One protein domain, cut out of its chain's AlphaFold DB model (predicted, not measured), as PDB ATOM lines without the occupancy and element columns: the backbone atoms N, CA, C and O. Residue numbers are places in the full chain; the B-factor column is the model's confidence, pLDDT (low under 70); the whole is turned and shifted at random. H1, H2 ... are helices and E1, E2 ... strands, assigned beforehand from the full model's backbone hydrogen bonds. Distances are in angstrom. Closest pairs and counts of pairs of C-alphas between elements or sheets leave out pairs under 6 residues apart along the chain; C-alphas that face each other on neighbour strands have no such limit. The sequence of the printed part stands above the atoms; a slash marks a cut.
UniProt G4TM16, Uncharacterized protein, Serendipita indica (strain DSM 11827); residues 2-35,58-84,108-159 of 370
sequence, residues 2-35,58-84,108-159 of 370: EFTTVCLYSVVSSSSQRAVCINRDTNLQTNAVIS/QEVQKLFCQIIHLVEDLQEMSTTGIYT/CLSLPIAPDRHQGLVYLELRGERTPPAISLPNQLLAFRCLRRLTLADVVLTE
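What this domain is: This is residues 2 to 35, 58 to 84 and 108 to 159 of the 370 residues of an uncharacterized protein of Serendipita indica (strain DSM 11827) (UniProt G4TM16). Picture a flat slab made by one sheet of six strands, with the long helix H1 lying over one face beneath E1 and E2 and the other face bare. On the same side as H1, by the E4, E7 and E8 half, lie the small two-strand sheet E5 and E6 and the short helix H2, and unnamed residues 112 to 117 pass between H1 and H2. The printed part has 113 residues, with elements in the order E1 E2 E3 H1 E4 E5 E6 E7 H2 E8, a class of mixed helices and strands. The large sheet runs E3 E2 E1 E4 E7 E8 and is mixed; E5 and E6 are antiparallel. The whole is compact, with a radius of gyration of the C-alphas of 13.9 A and spans of 41 by 38 by 19 A.

Where its parts are: Find C-alpha 5 at (2.937, 32.295, -25.240); from there E1, residues 5 to 13, runs 24.2 A. E2, residues 16 to 23, runs 22.5 A, and E3, residues 28 to 33, runs 14.9 A. Look next at C-alpha 58, at (1.259, 38.519, -4.037), where H1, residues 58 to 70, begins its 18.5 A. Then come E4, residues 76 to 80, E5, residues 82 to 84, E6, residues 108 to 110, E7, residues 123 to 127, and H2, residues 139 to 143. E8, residues 149 to 153, ends at C-alpha 153, (16.134, 42.233, -19.554).

How they stand to each other: Start with E1, E2 and E3, a meander, each strand the antiparallel neighbour of the one before; E1 and E2, and E2 and E3, are hairpins. Between E2 and E3, N 30 and O 21 are 3.1 A apart; between E1 and E2 no backbone N and O are within hydrogen-bond range. E1 and E4 are parallel, with N 8 and O 78 at 2.9 A. E4 and E7 are parallel, with N 125 and O 77 at 2.8 A. E7, H2 and E8 form a strand-helix-strand unit, two parallel neighbour strands with a helix between, its crossover right-handed; N 126 and O 151 are 2.8 A apart. H1 on one face makes two layers, helix over sheet: its height over the sheet is 9.6 A, it lies over E2 and E1, and it runs along the strands, at 4 degrees to E1 on the local plane. The closest C-alphas of H1 and E2 are those of Val 60 and Ala 19, 7.2 A apart. H2 is not on the sheet; its closest C-alpha to E6 is Gln 140, 7.8 A from that of Ser 110. E4 runs on into E5 across a break of 1 residue, at 46 degrees; E5 and E6 are antiparallel neighbours, with N 82 and O 110 within hydrogen-bond range at 2.9 A. In H1 every O i to N i+4 pair is within hydrogen-bond range; H2 has 0 of 1, but 2 of 2 O i to N i+3 pairs.

The domain as a whole: The C-alphas farthest apart, of Thr 26 and Glu 159, are 41.8 A apart. Residues 36 to 57 and 85 to 107 are not printed; the gaps between C-alphas are 15.0 A and 6.2 A. The links E6 to E7 and E7 to H2 are long. Mean pLDDT of the printed part is 72.8, and residues 2 to 35, 81 to 84 and 130 to 134 are under 70.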
ATOM      1  N   GLU A   2      -0.147  23.658 -31.385       41.84
ATOM      2  CA  GLU A   2      -0.648  24.929 -30.852       41.84
ATOM      3  C   GLU A   2       0.455  25.543 -29.979       41.84
ATOM      4  O   GLU A   2       1.056  24.841 -29.165       41.84
ATOM      5  N   PHE A   3       0.767  26.820 -30.181       42.53
ATOM      6  CA  PHE A   3       1.804  27.546 -29.457       42.53
ATOM      7  C   PHE A   3       1.156  28.432 -28.395       42.53
ATOM      8  O   PHE A   3       0.408  29.361 -28.696       42.53
ATOM      9  N   THR A   4       1.478  28.179 -27.127       56.72
ATOM     10  CA  THR A   4       1.048  29.051 -26.029       56.72
ATOM     11  C   THR A   4       2.211  29.951 -25.617       56.72
ATOM     12  O   THR A   4       3.245  29.465 -25.156       56.72
ATOM     13  N   THR A   5       2.040  31.265 -25.783       53.28
ATOM     14  CA  THR A   5       2.937  32.295 -25.240       53.28
ATOM     15  C   THR A   5       2.312  32.846 -23.961       53.28
ATOM     16  O   THR A   5       1.121  33.143 -23.918       53.28
ATOM     17  N   VAL A   6       3.093  32.999 -22.896       58.66
ATOM     18  CA  VAL A   6       2.607  33.613 -21.653       58.66
ATOM     19  C   VAL A   6       3.561  34.726 -21.232       58.66
ATOM     20  O   VAL A   6       4.756  34.487 -21.049       58.66
ATOM     21  N   CYS A   7       3.028  35.939 -21.057       54.81
ATOM     22  CA  CYS A   7       3.789  37.106 -20.619       54.81
ATOM     23  C   CYS A   7       3.267  37.606 -19.266       54.81
ATOM     24  O   CYS A   7       2.079  37.874 -19.100       54.81
ATOM     25  N   LEU A   8       4.150  37.787 -18.285       55.41
ATOM     26  CA  LEU A   8       3.824  38.560 -17.087       55.41
ATOM     27  C   LEU A   8       4.600  39.865 -17.083       55.41
ATOM     28  O   LEU A   8       5.828  39.867 -16.999       55.41
ATOM     29  N   TYR A   9       3.863  40.970 -17.060       50.03
ATOM     30  CA  TYR A   9       4.417  42.296 -16.842       50.03
ATOM     31  C   TYR A   9       4.012  42.789 -15.453       50.03
ATOM     32  O   TYR A   9       2.979  43.431 -15.273       50.03
ATOM     33  N   SER A  10       4.835  42.513 -14.440       39.56
ATOM     34  CA  SER A  10       4.701  43.223 -13.166       39.56
ATOM     35  C   SER A  10       5.360  44.594 -13.297       39.56
ATOM     36  O   SER A  10       6.551  44.755 -13.038       39.56
ATOM     37  N   VAL A  11       4.605  45.599 -13.746       38.00
ATOM     38  CA  VAL A  11       5.051  46.992 -13.648       38.00
ATOM     39  C   VAL A  11       4.703  47.472 -12.246       38.00
ATOM     40  O   VAL A  11       3.560  47.821 -11.959       38.00
ATOM     41  N   VAL A  12       5.685  47.490 -11.346       35.12
ATOM     42  CA  VAL A  12       5.551  48.178 -10.056       35.12
ATOM     43  C   VAL A  12       5.707  49.683 -10.306       35.12
ATOM     44  O   VAL A  12       6.701  50.300  -9.938       35.12
ATOM     45  N   SER A  13       4.735  50.286 -10.992       34.91
ATOM     46  CA  SER A  13       4.490  51.725 -10.900       34.91
ATOM     47  C   SER A  13       3.380  51.948  -9.874       34.91
ATOM     48  O   SER A  13       2.561  51.067  -9.613       34.91
ATOM     49  N   SER A  14       3.356  53.120  -9.250       35.28
ATOM     50  CA  SER A  14       2.515  53.455  -8.094       35.28
ATOM     51  C   SER A  14       0.988  53.386  -8.312       35.28
ATOM     52  O   SER A  14       0.250  53.812  -7.426       35.28
ATOM     53  N   SER A  15       0.476  52.870  -9.440       34.09
ATOM     54  CA  SER A  15      -0.969  52.904  -9.725       34.09
ATOM     55  C   SER A  15      -1.600  51.770 -10.557       34.09
ATOM     56  O   SER A  15      -2.828  51.748 -10.623       34.09
ATOM     57  N   SER A  16      -0.881  50.788 -11.124       38.44
ATOM     58  CA  SER A  16      -1.555  49.645 -11.784       38.44
ATOM     59  C   SER A  16      -0.667  48.418 -12.006       38.44
ATOM     60  O   SER A  16       0.456  48.564 -12.475       38.44
ATOM     61  N   GLN A  17      -1.210  47.217 -11.777       48.47
ATOM     62  CA  GLN A  17      -0.603  45.928 -12.143       48.47
ATOM     63  C   GLN A  17      -1.492  45.205 -13.169       48.47
ATOM     64  O   GLN A  17      -2.718  45.222 -13.036       48.47
ATOM     65  N   ARG A  18      -0.900  44.574 -14.191       48.72
ATOM     66  CA  ARG A  18      -1.622  43.793 -15.212       48.72
ATOM     67  C   ARG A  18      -0.900  42.473 -15.475       48.72
ATOM     68  O   ARG A  18       0.298  42.468 -15.721       48.72
ATOM     69  N   ALA A  19      -1.633  41.364 -15.467       48.06
ATOM     70  CA  ALA A  19      -1.152  40.094 -16.005       48.06
ATOM     71  C   ALA A  19      -1.873  39.828 -17.331       48.06
ATOM     72  O   ALA A  19      -3.104  39.893 -17.383       48.06
ATOM     73  N   VAL A  20      -1.110  39.558 -18.393       52.22
ATOM     74  CA  VAL A  20      -1.647  39.400 -19.750       52.22
ATOM     75  C   VAL A  20      -1.217  38.045 -20.302       52.22
ATOM     76  O   VAL A  20      -0.091  37.862 -20.752       52.22
ATOM     77  N   CYS A  21      -2.129  37.078 -20.297       48.50
ATOM     78  CA  CYS A  21      -1.908  35.826 -21.014       48.50
ATOM     79  C   CYS A  21      -2.358  36.012 -22.470       48.50
ATOM     80  O   CYS A  21      -3.531  36.322 -22.707       48.50
ATOM     81  N   ILE A  22      -1.438  35.852 -23.428       51.88
ATOM     82  CA  ILE A  22      -1.718  36.007 -24.862       51.88
ATOM     83  C   ILE A  22      -1.528  34.665 -25.553       51.88
ATOM     84  O   ILE A  22      -0.412  34.278 -25.895       51.88
ATOM     85  N   ASN A  23      -2.627  33.977 -25.843       45.09
ATOM     86  CA  ASN A  23      -2.567  32.856 -26.768       45.09
ATOM     87  C   ASN A  23      -2.512  33.412 -28.206       45.09
ATOM     88  O   ASN A  23      -3.521  33.883 -28.737       45.09
ATOM     89  N   ARG A  24      -1.317  33.388 -28.817       41.22
ATOM     90  CA  ARG A  24      -1.063  33.940 -30.163       41.22
ATOM     91  C   ARG A  24      -1.898  33.277 -31.261       41.22
ATOM     92  O   ARG A  24      -2.260  33.956 -32.213       41.22
ATOM     93  N   ASP A  25      -2.242  32.000 -31.115       37.88
ATOM     94  CA  ASP A  25      -2.954  31.248 -32.157       37.88
ATOM     95  C   ASP A  25      -4.462  31.529 -32.170       37.88
ATOM     96  O   ASP A  25      -5.122  31.397 -33.198       37.88
ATOM     97  N   THR A  26      -5.019  31.948 -31.035       41.56
ATOM     98  CA  THR A  26      -6.458  32.224 -30.900       41.56
ATOM     99  C   THR A  26      -6.790  33.712 -30.867       41.56
ATOM    100  O   THR A  26      -7.969  34.065 -30.896       41.56
ATOM    101  N   ASN A  27      -5.782  34.592 -30.774       38.22
ATOM    102  CA  ASN A  27      -5.956  36.010 -30.426       38.22
ATOM    103  C   ASN A  27      -6.801  36.221 -29.147       38.22
ATOM    104  O   ASN A  27      -7.313  37.314 -28.899       38.22
ATOM    105  N   LEU A  28      -6.956  35.185 -28.312       34.44
ATOM    106  CA  LEU A  28      -7.661  35.284 -27.043       34.44
ATOM    107  C   LEU A  28      -6.709  35.895 -26.019       34.44
ATOM    108  O   LEU A  28      -5.851  35.226 -25.439       34.44
ATOM    109  N   GLN A  29      -6.882  37.194 -25.808       41.59
ATOM    110  CA  GLN A  29      -6.237  37.927 -24.734       41.59
ATOM    111  C   GLN A  29      -7.070  37.750 -23.461       41.59
ATOM    112  O   GLN A  29      -8.202  38.228 -23.372       41.59
ATOM    113  N   THR A  30      -6.517  37.064 -22.460       44.25
ATOM    114  CA  THR A  30      -7.134  37.045 -21.129       44.25
ATOM    115  C   THR A  30      -6.438  38.089 -20.272       44.25
ATOM    116  O   THR A  30      -5.345  37.865 -19.751       44.25
ATOM    117  N   ASN A  31      -7.076  39.253 -20.156       39.94
ATOM    118  CA  ASN A  31      -6.606  40.348 -19.319       39.94
ATOM    119  C   ASN A  31      -7.121  40.158 -17.891       39.94
ATOM    120  O   ASN A  31      -8.290  40.418 -17.604       39.94
ATOM    121  N   ALA A  32      -6.245  39.749 -16.975       42.94
ATOM    122  CA  ALA A  32      -6.529  39.856 -15.551       42.94
ATOM    123  C   ALA A  32      -6.150  41.274 -15.096       42.94
ATOM    124  O   ALA A  32      -5.012  41.548 -14.710       42.94
ATOM    125  N   VAL A  33      -7.109  42.201 -15.190       39.62
ATOM    126  CA  VAL A  33      -6.972  43.555 -14.638       39.62
ATOM    127  C   VAL A  33      -7.522  43.548 -13.218       39.62
ATOM    128  O   VAL A  33      -8.734  43.491 -13.020       39.62
ATOM    129  N   ILE A  34      -6.646  43.642 -12.219       42.41
ATOM    130  CA  ILE A  34      -7.076  43.964 -10.856       42.41
ATOM    131  C   ILE A  34      -7.157  45.489 -10.770       42.41
ATOM    132  O   ILE A  34      -6.173  46.155 -10.453       42.41
ATOM    133  N   SER A  35      -8.316  46.063 -11.111       37.91
ATOM    134  CA  SER A  35      -8.552  47.489 -10.886       37.91
ATOM    135  C   SER A  35      -8.977  47.713  -9.435       37.91
ATOM    136  O   SER A  35      -9.935  47.120  -8.935       37.91
ATOM    137  N   GLN A  58       1.175  39.943  -4.368       76.19
ATOM    138  CA  GLN A  58       1.259  38.519  -4.037       76.19
ATOM    139  C   GLN A  58       0.111  37.710  -4.654       76.19
ATOM    140  O   GLN A  58       0.343  36.600  -5.127       76.19
ATOM    141  N   GLU A  59      -1.112  38.244  -4.681       80.56
ATOM    142  CA  GLU A  59      -2.253  37.551  -5.291       80.56
ATOM    143  C   GLU A  59      -2.128  37.457  -6.819       80.56
ATOM    144  O   GLU A  59      -2.344  36.380  -7.376       80.56
ATOM    145  N   VAL A  60      -1.683  38.522  -7.502       78.62
ATOM    146  CA  VAL A  60      -1.388  38.477  -8.952       78.62
ATOM    147  C   VAL A  60      -0.344  37.405  -9.255       78.62
ATOM    148  O   VAL A  60      -0.512  36.603 -10.172       78.62
ATOM    149  N   GLN A  61       0.721  37.356  -8.458       77.00
ATOM    150  CA  GLN A  61       1.786  36.377  -8.621       77.00
ATOM    151  C   GLN A  61       1.295  34.941  -8.385       77.00
ATOM    152  O   GLN A  61       1.631  34.047  -9.159       77.00
ATOM    153  N   LYS A  62       0.477  34.702  -7.351       82.94
ATOM    154  CA  LYS A  62      -0.134  33.385  -7.106       82.94
ATOM    155  C   LYS A  62      -0.999  32.944  -8.282       82.94
ATOM    156  O   LYS A  62      -0.861  31.806  -8.725       82.94
ATOM    157  N   LEU A  63      -1.849  33.834  -8.795       84.44
ATOM    158  CA  LEU A  63      -2.682  33.564  -9.968       84.44
ATOM    159  C   LEU A  63      -1.821  33.256 -11.197       84.44
ATOM    160  O   LEU A  63      -2.106  32.303 -11.916       84.44
ATOM    161  N   PHE A  64      -0.733  33.998 -11.409       82.81
ATOM    162  CA  PHE A  64       0.192  33.729 -12.508       82.81
ATOM    163  C   PHE A  64       0.836  32.346 -12.406       82.81
ATOM    164  O   PHE A  64       0.814  31.584 -13.372       82.81
ATOM    165  N   CYS A  65       1.344  31.988 -11.223       84.25
ATOM    166  CA  CYS A  65       1.850  30.646 -10.967       84.25
ATOM    167  C   CYS A  65       0.767  29.603 -11.273       84.25
ATOM    168  O   CYS A  65       1.037  28.655 -12.001       84.25
ATOM    169  N   GLN A  66      -0.462  29.782 -10.782       87.69
ATOM    170  CA  GLN A  66      -1.564  28.851 -11.051       87.69
ATOM    171  C   GLN A  66      -1.830  28.690 -12.552       87.69
ATOM    172  O   GLN A  66      -1.901  27.559 -13.023       87.69
ATOM    173  N   ILE A  67      -1.891  29.786 -13.314       86.19
ATOM    174  CA  ILE A  67      -2.082  29.755 -14.772       86.19
ATOM    175  C   ILE A  67      -0.957  28.964 -15.448       86.19
ATOM    176  O   ILE A  67      -1.240  28.051 -16.220       86.19
ATOM    177  N   ILE A  68       0.310  29.234 -15.116       87.31
ATOM    178  CA  ILE A  68       1.458  28.493 -15.666       87.31
ATOM    179  C   ILE A  68       1.362  26.989 -15.383       87.31
ATOM    180  O   ILE A  68       1.779  26.181 -16.213       87.31
ATOM    181  N   HIS A  69       0.833  26.593 -14.224       86.38
ATOM    182  CA  HIS A  69       0.676  25.181 -13.864       86.38
ATOM    183  C   HIS A  69      -0.517  24.511 -14.565       86.38
ATOM    184  O   HIS A  69      -0.543  23.283 -14.665       86.38
ATOM    185  N   LEU A  70      -1.480  25.289 -15.068       89.00
ATOM    186  CA  LEU A  70      -2.592  24.789 -15.881       89.00
ATOM    187  C   LEU A  70      -2.208  24.610 -17.355       89.00
ATOM    188  O   LEU A  70      -2.794  23.768 -18.026       89.00
ATOM    189  N   VAL A  71      -1.218  25.357 -17.851       88.81
ATOM    190  CA  VAL A  71      -0.659  25.138 -19.191       88.81
ATOM    191  C   VAL A  71       0.102  23.810 -19.196       88.81
ATOM    192  O   VAL A  71       0.938  23.571 -18.321       88.81
ATOM    193  N   GLU A  72      -0.192  22.932 -20.155       86.56
ATOM    194  CA  GLU A  72       0.470  21.623 -20.277       86.56
ATOM    195  C   GLU A  72       1.879  21.743 -20.870       86.56
ATOM    196  O   GLU A  72       2.817  21.170 -20.313       86.56
ATOM    197  N   ASP A  73       2.026  22.524 -21.945       88.19
ATOM    198  CA  ASP A  73       3.294  22.749 -22.646       88.19
ATOM    199  C   ASP A  73       3.489  24.237 -22.970       88.19
ATOM    200  O   ASP A  73       2.835  24.806 -23.847       88.19
ATOM    201  N   LEU A  74       4.373  24.889 -22.216       91.06
ATOM    202  CA  LEU A  74       4.750  26.281 -22.424       91.06
ATOM    203  C   LEU A  74       6.030  26.349 -23.259       91.06
ATOM    204  O   LEU A  74       7.088  25.915 -22.806       91.06
ATOM    205  N   GLN A  75       5.950  26.944 -24.452       92.94
ATOM    206  CA  GLN A  75       7.103  27.058 -25.355       92.94
ATOM    207  C   GLN A  75       7.811  28.411 -25.280       92.94
ATOM    208  O   GLN A  75       9.023  28.486 -25.495       92.94
ATOM    209  N   GLU A  76       7.079  29.475 -24.956       93.50
ATOM    210  CA  GLU A  76       7.626  30.822 -24.832       93.50
ATOM    211  C   GLU A  76       7.134  31.463 -23.533       93.50
ATOM    212  O   GLU A  76       5.929  31.521 -23.278       93.50
ATOM    213  N   MET A  77       8.067  31.970 -22.726       91.62
ATOM    214  CA  MET A  77       7.744  32.653 -21.476       91.62
ATOM    215  C   MET A  77       8.527  33.951 -21.333       91.62
ATOM    216  O   MET A  77       9.747  33.965 -21.482       91.62
ATOM    217  N   SER A  78       7.829  35.017 -20.947       90.25
ATOM    218  CA  SER A  78       8.437  36.244 -20.429       90.25
ATOM    219  C   SER A  78       7.968  36.467 -18.997       90.25
ATOM    220  O   SER A  78       6.764  36.512 -18.732       90.25
ATOM    221  N   THR A  79       8.908  36.539 -18.055       87.81
ATOM    222  CA  THR A  79       8.592  36.669 -16.631       87.81
ATOM    223  C   THR A  79       9.561  37.598 -15.920       87.81
ATOM    224  O   THR A  79      10.775  37.544 -16.114       87.81
ATOM    225  N   THR A  80       9.027  38.402 -15.007       80.25
ATOM    226  CA  THR A  80       9.816  38.997 -13.926       80.25
ATOM    227  C   THR A  80      10.151  37.897 -12.931       80.25
ATOM    228  O   THR A  80       9.242  37.183 -12.495       80.25
ATOM    229  N   GLY A  81      11.424  37.693 -12.602       68.81
ATOM    230  CA  GLY A  81      11.737  36.700 -11.575       68.81
ATOM    231  C   GLY A  81      11.343  37.218 -10.196       68.81
ATOM    232  O   GLY A  81      11.329  38.417  -9.925       68.81
ATOM    233  N   ILE A  82      10.971  36.290  -9.327       63.72
ATOM    234  CA  ILE A  82      10.482  36.618  -7.997       63.72
ATOM    235  C   ILE A  82      11.693  36.777  -7.087       63.72
ATOM    236  O   ILE A  82      12.442  35.816  -6.884       63.72
ATOM    237  N   TYR A  83      11.847  37.970  -6.514       64.31
ATOM    238  CA  TYR A  83      12.824  38.235  -5.470       64.31
ATOM    239  C   TYR A  83      12.390  37.544  -4.186       64.31
ATOM    240  O   TYR A  83      11.615  38.074  -3.389       64.31
ATOM    241  N   THR A  84      12.925  36.354  -3.943       58.03
ATOM    242  CA  THR A  84      12.928  35.822  -2.588       58.03
ATOM    243  C   THR A  84      14.038  36.548  -1.844       58.03
ATOM    244  O   THR A  84      15.207  36.173  -1.955       58.03
ATOM    245  N   CYS A 108      17.884  35.952  -5.239       70.00
ATOM    246  CA  CYS A 108      17.849  34.967  -6.307       70.00
ATOM    247  C   CYS A 108      16.565  35.198  -7.097       70.00
ATOM    248  O   CYS A 108      15.495  35.303  -6.494       70.00
ATOM    249  N   LEU A 109      16.661  35.289  -8.427       76.56
ATOM    250  CA  LEU A 109      15.470  35.214  -9.270       76.56
ATOM    251  C   LEU A 109      14.956  33.779  -9.164       76.56
ATOM    252  O   LEU A 109      15.657  32.845  -9.540       76.56
ATOM    253  N   SER A 110      13.734  33.605  -8.672       80.88
ATOM    254  CA  SER A 110      13.017  32.335  -8.794       80.88
ATOM    255  C   SER A 110      11.978  32.428  -9.907       80.88
ATOM    256  O   SER A 110      11.324  33.461 -10.083       80.88
ATOM    257  N   LEU A 111      11.860  31.361 -10.696       87.00
ATOM    258  CA  LEU A 111      10.875  31.261 -11.764       87.00
ATOM    259  C   LEU A 111       9.566  30.691 -11.215       87.00
ATOM    260  O   LEU A 111       9.603  29.739 -10.427       87.00
ATOM    261  N   PRO A 112       8.409  31.188 -11.684       84.88
ATOM    262  CA  PRO A 112       7.085  30.700 -11.295       84.88
ATOM    263  C   PRO A 112       6.717  29.351 -11.946       84.88
ATOM    264  O   PRO A 112       5.547  29.066 -12.191       84.88
ATOM    265  N   ILE A 113       7.713  28.509 -12.234       85.38
ATOM    266  CA  ILE A 113       7.560  27.177 -12.824       85.38
ATOM    267  C   ILE A 113       8.021  26.144 -11.791       85.38
ATOM    268  O   ILE A 113       9.141  26.228 -11.280       85.38
ATOM    269  N   ALA A 114       7.170  25.160 -11.482       84.44
ATOM    270  CA  ALA A 114       7.590  24.018 -10.673       84.44
ATOM    271  C   ALA A 114       8.763  23.275 -11.340       84.44
ATOM    272  O   ALA A 114       8.812  23.202 -12.569       84.44
ATOM    273  N   PRO A 115       9.691  22.693 -10.559       81.50
ATOM    274  CA  PRO A 115      10.748  21.849 -11.108       81.50
ATOM    275  C   PRO A 115      10.190  20.822 -12.105       81.50
ATOM    276  O   PRO A 115       9.088  20.307 -11.922       81.50
ATOM    277  N   ASP A 116      10.940  20.562 -13.175       84.75
ATOM    278  CA  ASP A 116      10.634  19.560 -14.208       84.75
ATOM    279  C   ASP A 116       9.388  19.808 -15.082       84.75
ATOM    280  O   ASP A 116       9.116  19.008 -15.982       84.75
ATOM    281  N   ARG A 117       8.655  20.912 -14.891       88.81
ATOM    282  CA  ARG A 117       7.595  21.358 -15.813       88.81
ATOM    283  C   ARG A 117       8.182  22.134 -16.989       88.81
ATOM    284  O   ARG A 117       9.238  22.750 -16.870       88.81
ATOM    285  N   HIS A 118       7.459  22.139 -18.113       91.38
ATOM    286  CA  HIS A 118       7.785  22.963 -19.287       91.38
ATOM    287  C   HIS A 118       9.206  22.736 -19.821       91.38
ATOM    288  O   HIS A 118       9.884  23.664 -20.247       91.38
ATOM    289  N   GLN A 119       9.685  21.486 -19.808       91.06
ATOM    290  CA  GLN A 119      11.027  21.139 -20.312       91.06
ATOM    291  C   GLN A 119      11.200  21.481 -21.803       91.06
ATOM    292  O   GLN A 119      12.329  21.686 -22.258       91.06
ATOM    293  N   GLY A 120      10.076  21.560 -22.531       92.88
ATOM    294  CA  GLY A 120       9.958  21.985 -23.923       92.88
ATOM    295  C   GLY A 120      10.077  23.494 -24.158       92.88
ATOM    296  O   GLY A 120      10.032  23.910 -25.311       92.88
ATOM    297  N   LEU A 121      10.266  24.313 -23.114       95.06
ATOM    298  CA  LEU A 121      10.415  25.764 -23.239       95.06
ATOM    299  C   LEU A 121      11.576  26.120 -24.183       95.06
ATOM    300  O   LEU A 121      12.728  25.768 -23.932       95.06
ATOM    301  N   VAL A 122      11.268  26.839 -25.264       96.94
ATOM    302  CA  VAL A 122      12.202  27.211 -26.342       96.94
ATOM    303  C   VAL A 122      12.724  28.637 -26.175       96.94
ATOM    304  O   VAL A 122      13.878  28.916 -26.520       96.94
ATOM    305  N   TYR A 123      11.885  29.540 -25.665       96.56
ATOM    306  CA  TYR A 123      12.210  30.943 -25.416       96.56
ATOM    307  C   TYR A 123      11.910  31.323 -23.971       96.56
ATOM    308  O   TYR A 123      10.813  31.072 -23.468       96.56
ATOM    309  N   LEU A 124      12.879  31.976 -23.335       95.38
ATOM    310  CA  LEU A 124      12.736  32.523 -21.999       95.38
ATOM    311  C   LEU A 124      13.281  33.943 -21.946       95.38
ATOM    312  O   LEU A 124      14.456  34.178 -22.220       95.38
ATOM    313  N   GLU A 125      12.445  34.873 -21.517       94.62
ATOM    314  CA  GLU A 125      12.852  36.210 -21.122       94.62
ATOM    315  C   GLU A 125      12.760  36.351 -19.603       94.62
ATOM    316  O   GLU A 125      11.697  36.180 -19.001       94.62
ATOM    317  N   LEU A 126      13.899  36.665 -18.990       92.44
ATOM    318  CA  LEU A 126      14.012  36.997 -17.580       92.44
ATOM    319  C   LEU A 126      14.109  38.503 -17.427       92.44
ATOM    320  O   LEU A 126      15.088  39.111 -17.859       92.44
ATOM    321  N   ARG A 127      13.108  39.083 -16.769       88.75
ATOM    322  CA  ARG A 127      13.083  40.495 -16.406       88.75
ATOM    323  C   ARG A 127      13.548  40.676 -14.963       88.75
ATOM    324  O   ARG A 127      12.992  40.065 -14.046       88.75
ATOM    325  N   GLY A 128      14.585  41.483 -14.775       85.06
ATOM    326  CA  GLY A 128      14.995  42.012 -13.480       85.06
ATOM    327  C   GLY A 128      14.234  43.291 -13.132       85.06
ATOM    328  O   GLY A 128      13.454  43.819 -13.922       85.06
ATOM    329  N   GLU A 129      14.467  43.804 -11.932       78.31
ATOM    330  CA  GLU A 129      14.049  45.144 -11.536       78.31
ATOM    331  C   GLU A 129      15.104  46.181 -11.936       78.31
ATOM    332  O   GLU A 129      16.311  45.938 -11.895       78.31
ATOM    333  N   ARG A 130      14.651  47.397 -12.268       67.94
ATOM    334  CA  ARG A 130      15.542  48.525 -12.600       67.94
ATOM    335  C   ARG A 130      16.467  48.913 -11.439       67.94
ATOM    336  O   ARG A 130      17.508  49.541 -11.664       67.94
ATOM    337  N   THR A 131      16.073  48.567 -10.214       61.53
ATOM    338  CA  THR A 131      16.789  48.842  -8.967       61.53
ATOM    339  C   THR A 131      17.619  47.645  -8.503       61.53
ATOM    340  O   THR A 131      17.194  46.505  -8.662       61.53
ATOM    341  N   PRO A 132      18.792  47.886  -7.891       57.44
ATOM    342  CA  PRO A 132      19.707  46.834  -7.485       57.44
ATOM    343  C   PRO A 132      19.108  46.095  -6.288       57.44
ATOM    344  O   PRO A 132      19.037  46.625  -5.179       57.44
ATOM    345  N   PRO A 133      18.774  44.824  -6.481       64.19
ATOM    346  CA  PRO A 133      19.726  43.888  -5.931       64.19
ATOM    347  C   PRO A 133      20.366  43.073  -7.040       64.19
ATOM    348  O   PRO A 133      19.718  42.586  -7.958       64.19
ATOM    349  N   ALA A 134      21.678  42.950  -6.903       65.31
ATOM    350  CA  ALA A 134      22.478  41.862  -7.419       65.31
ATOM    351  C   ALA A 134      21.700  40.546  -7.509       65.31
ATOM    352  O   ALA A 134      21.171  40.101  -6.485       65.31
ATOM    353  N   ILE A 135      21.677  39.919  -8.686       77.62
ATOM    354  CA  ILE A 135      20.961  38.658  -8.854       77.62
ATOM    355  C   ILE A 135      21.860  37.541  -9.369       77.62
ATOM    356  O   ILE A 135      22.622  37.725 -10.315       77.62
ATOM    357  N   SER A 136      21.721  36.356  -8.775       83.69
ATOM    358  CA  SER A 136      22.132  35.093  -9.383       83.69
ATOM    359  C   SER A 136      21.067  34.578 -10.355       83.69
ATOM    360  O   SER A 136      19.865  34.679 -10.091       83.69
ATOM    361  N   LEU A 137      21.503  33.964 -11.457       87.44
ATOM    362  CA  LEU A 137      20.587  33.267 -12.359       87.44
ATOM    363  C   LEU A 137      19.930  32.057 -11.660       87.44
ATOM    364  O   LEU A 137      20.597  31.368 -10.883       87.44
ATOM    365  N   PRO A 138      18.647  31.763 -11.941       87.62
ATOM    366  CA  PRO A 138      17.973  30.616 -11.349       87.62
ATOM    367  C   PRO A 138      18.578  29.298 -11.837       87.62
ATOM    368  O   PRO A 138      18.637  29.048 -13.041       87.62
ATOM    369  N   ASN A 139      18.875  28.377 -10.916       87.56
ATOM    370  CA  ASN A 139      19.240  26.994 -11.267       87.56
ATOM    371  C   ASN A 139      18.127  26.268 -12.049       87.56
ATOM    372  O   ASN A 139      18.406  25.319 -12.777       87.56
ATOM    373  N   GLN A 140      16.876  26.734 -11.943       89.12
ATOM    374  CA  GLN A 140      15.746  26.236 -12.738       89.12
ATOM    375  C   GLN A 140      15.975  26.374 -14.250       89.12
ATOM    376  O   GLN A 140      15.404  25.594 -15.002       89.12
ATOM    377  N   LEU A 141      16.840  27.293 -14.707       90.12
ATOM    378  CA  LEU A 141      17.202  27.403 -16.126       90.12
ATOM    379  C   LEU A 141      17.710  26.079 -16.707       90.12
ATOM    380  O   LEU A 141      17.464  25.776 -17.870       90.12
ATOM    381  N   LEU A 142      18.379  25.274 -15.881       89.44
ATOM    382  CA  LEU A 142      18.968  23.997 -16.276       89.44
ATOM    383  C   LEU A 142      17.917  22.904 -16.526       89.44
ATOM    384  O   LEU A 142      18.230  21.882 -17.139       89.44
ATOM    385  N   ALA A 143      16.676  23.105 -16.069       90.56
ATOM    386  CA  ALA A 143      15.568  22.191 -16.333       90.56
ATOM    387  C   ALA A 143      15.016  22.335 -17.766       90.56
ATOM    388  O   ALA A 143      14.436  21.387 -18.298       90.56
ATOM    389  N   PHE A 144      15.234  23.479 -18.426       92.56
ATOM    390  CA  PHE A 144      14.732  23.754 -19.776       92.56
ATOM    391  C   PHE A 144      15.675  23.190 -20.843       92.56
ATOM    392  O   PHE A 144      16.459  23.898 -21.477       92.56
ATOM    393  N   ARG A 145      15.601  21.871 -21.043       91.38
ATOM    394  CA  ARG A 145      16.445  21.114 -21.988       91.38
ATOM    395  C   ARG A 145      16.328  21.620 -23.430       91.38
ATOM    396  O   ARG A 145      17.290  21.493 -24.185       91.38
ATOM    397  N   CYS A 146      15.174  22.182 -23.793       96.19
ATOM    398  CA  CYS A 146      14.860  22.691 -25.128       96.19
ATOM    399  C   CYS A 146      15.125  24.194 -25.318       96.19
ATOM    400  O   CYS A 146      14.812  24.721 -26.386       96.19
ATOM    401  N   LEU A 147      15.711  24.881 -24.330       97.12
ATOM    402  CA  LEU A 147      15.888  26.330 -24.379       97.12
ATOM    403  C   LEU A 147      16.894  26.731 -25.465       97.12
ATOM    404  O   LEU A 147      18.085  26.427 -25.375       97.12
ATOM    405  N   ARG A 148      16.406  27.447 -26.486       98.25
ATOM    406  CA  ARG A 148      17.199  27.928 -27.632       98.25
ATOM    407  C   ARG A 148      17.488  29.418 -27.567       98.25
ATOM    408  O   ARG A 148      18.480  29.878 -28.133       98.25
ATOM    409  N   ARG A 149      16.630  30.184 -26.896       98.38
ATOM    410  CA  ARG A 149      16.694  31.645 -26.853       98.38
ATOM    411  C   ARG A 149      16.515  32.134 -25.418       98.38
ATOM    412  O   ARG A 149      15.497  31.836 -24.799       98.38
ATOM    413  N   LEU A 150      17.491  32.883 -24.913       97.25
ATOM    414  CA  LEU A 150      17.463  33.475 -23.574       97.25
ATOM    415  C   LEU A 150      17.609  34.994 -23.669       97.25
ATOM    416  O   LEU A 150      18.603  35.494 -24.188       97.25
ATOM    417  N   THR A 151      16.647  35.733 -23.129       96.19
ATOM    418  CA  THR A 151      16.721  37.190 -23.001       96.19
ATOM    419  C   THR A 151      16.873  37.565 -21.534       96.19
ATOM    420  O   THR A 151      16.108  37.109 -20.689       96.19
ATOM    421  N   LEU A 152      17.861  38.400 -21.227       94.69
ATOM    422  CA  LEU A 152      18.092  38.976 -19.907       94.69
ATOM    423  C   LEU A 152      17.792  40.473 -19.978       94.69
ATOM    424  O   LEU A 152      18.604  41.258 -20.467       94.69
ATOM    425  N   ALA A 153      16.610  40.860 -19.518       92.25
ATOM    426  CA  ALA A 153      16.134  42.233 -19.554       92.25
ATOM    427  C   ALA A 153      16.205  42.854 -18.164       92.25
ATOM    428  O   ALA A 153      15.717  42.270 -17.204       92.25
ATOM    429  N   ASP A 154      16.861  44.005 -18.028       89.50
ATOM    430  CA  ASP A 154      17.061  44.668 -16.731       89.50
ATOM    431  C   ASP A 154      17.769  43.793 -15.667       89.50
ATOM    432  O   ASP A 154      17.742  44.096 -14.477       89.50
ATOM    433  N   VAL A 155      18.445  42.709 -16.067       88.56
ATOM    434  CA  VAL A 155      19.145  41.807 -15.137       88.56
ATOM    435  C   VAL A 155      20.562  42.310 -14.869       88.56
ATOM    436  O   VAL A 155      21.404  42.364 -15.772       88.56
ATOM    437  N   VAL A 156      20.845  42.615 -13.602       88.06
ATOM    438  CA  VAL A 156      22.177  42.998 -13.116       88.06
ATOM    439  C   VAL A 156      22.801  41.831 -12.354       88.06
ATOM    440  O   VAL A 156      22.445  41.550 -11.207       88.06
ATOM    441  N   LEU A 157      23.754  41.152 -12.993       87.81
ATOM    442  CA  LEU A 157      24.571  40.139 -12.328       87.81
ATOM    443  C   LEU A 157      25.677  40.811 -11.510       87.81
ATOM    444  O   LEU A 157      26.164  41.882 -11.867       87.81
ATOM    445  N   THR A 158      26.105  40.170 -10.424       83.25
ATOM    446  CA  THR A 158      27.231  40.657  -9.601       83.25
ATOM    447  C   THR A 158      28.455  39.783  -9.611       83.25
ATOM    448  O   THR A 158      29.525  40.235  -9.216       83.25
ATOM    449  N   GLU A 159      28.298  38.530  -9.999       87.31
ATOM    450  CA  GLU A 159      29.397  37.587 -10.033       87.31
ATOM    451  C   GLU A 159      29.530  36.999 -11.423       87.31
ATOM    452  O   GLU A 159      28.554  36.868 -12.167       87.31
TER     453      GLU A 159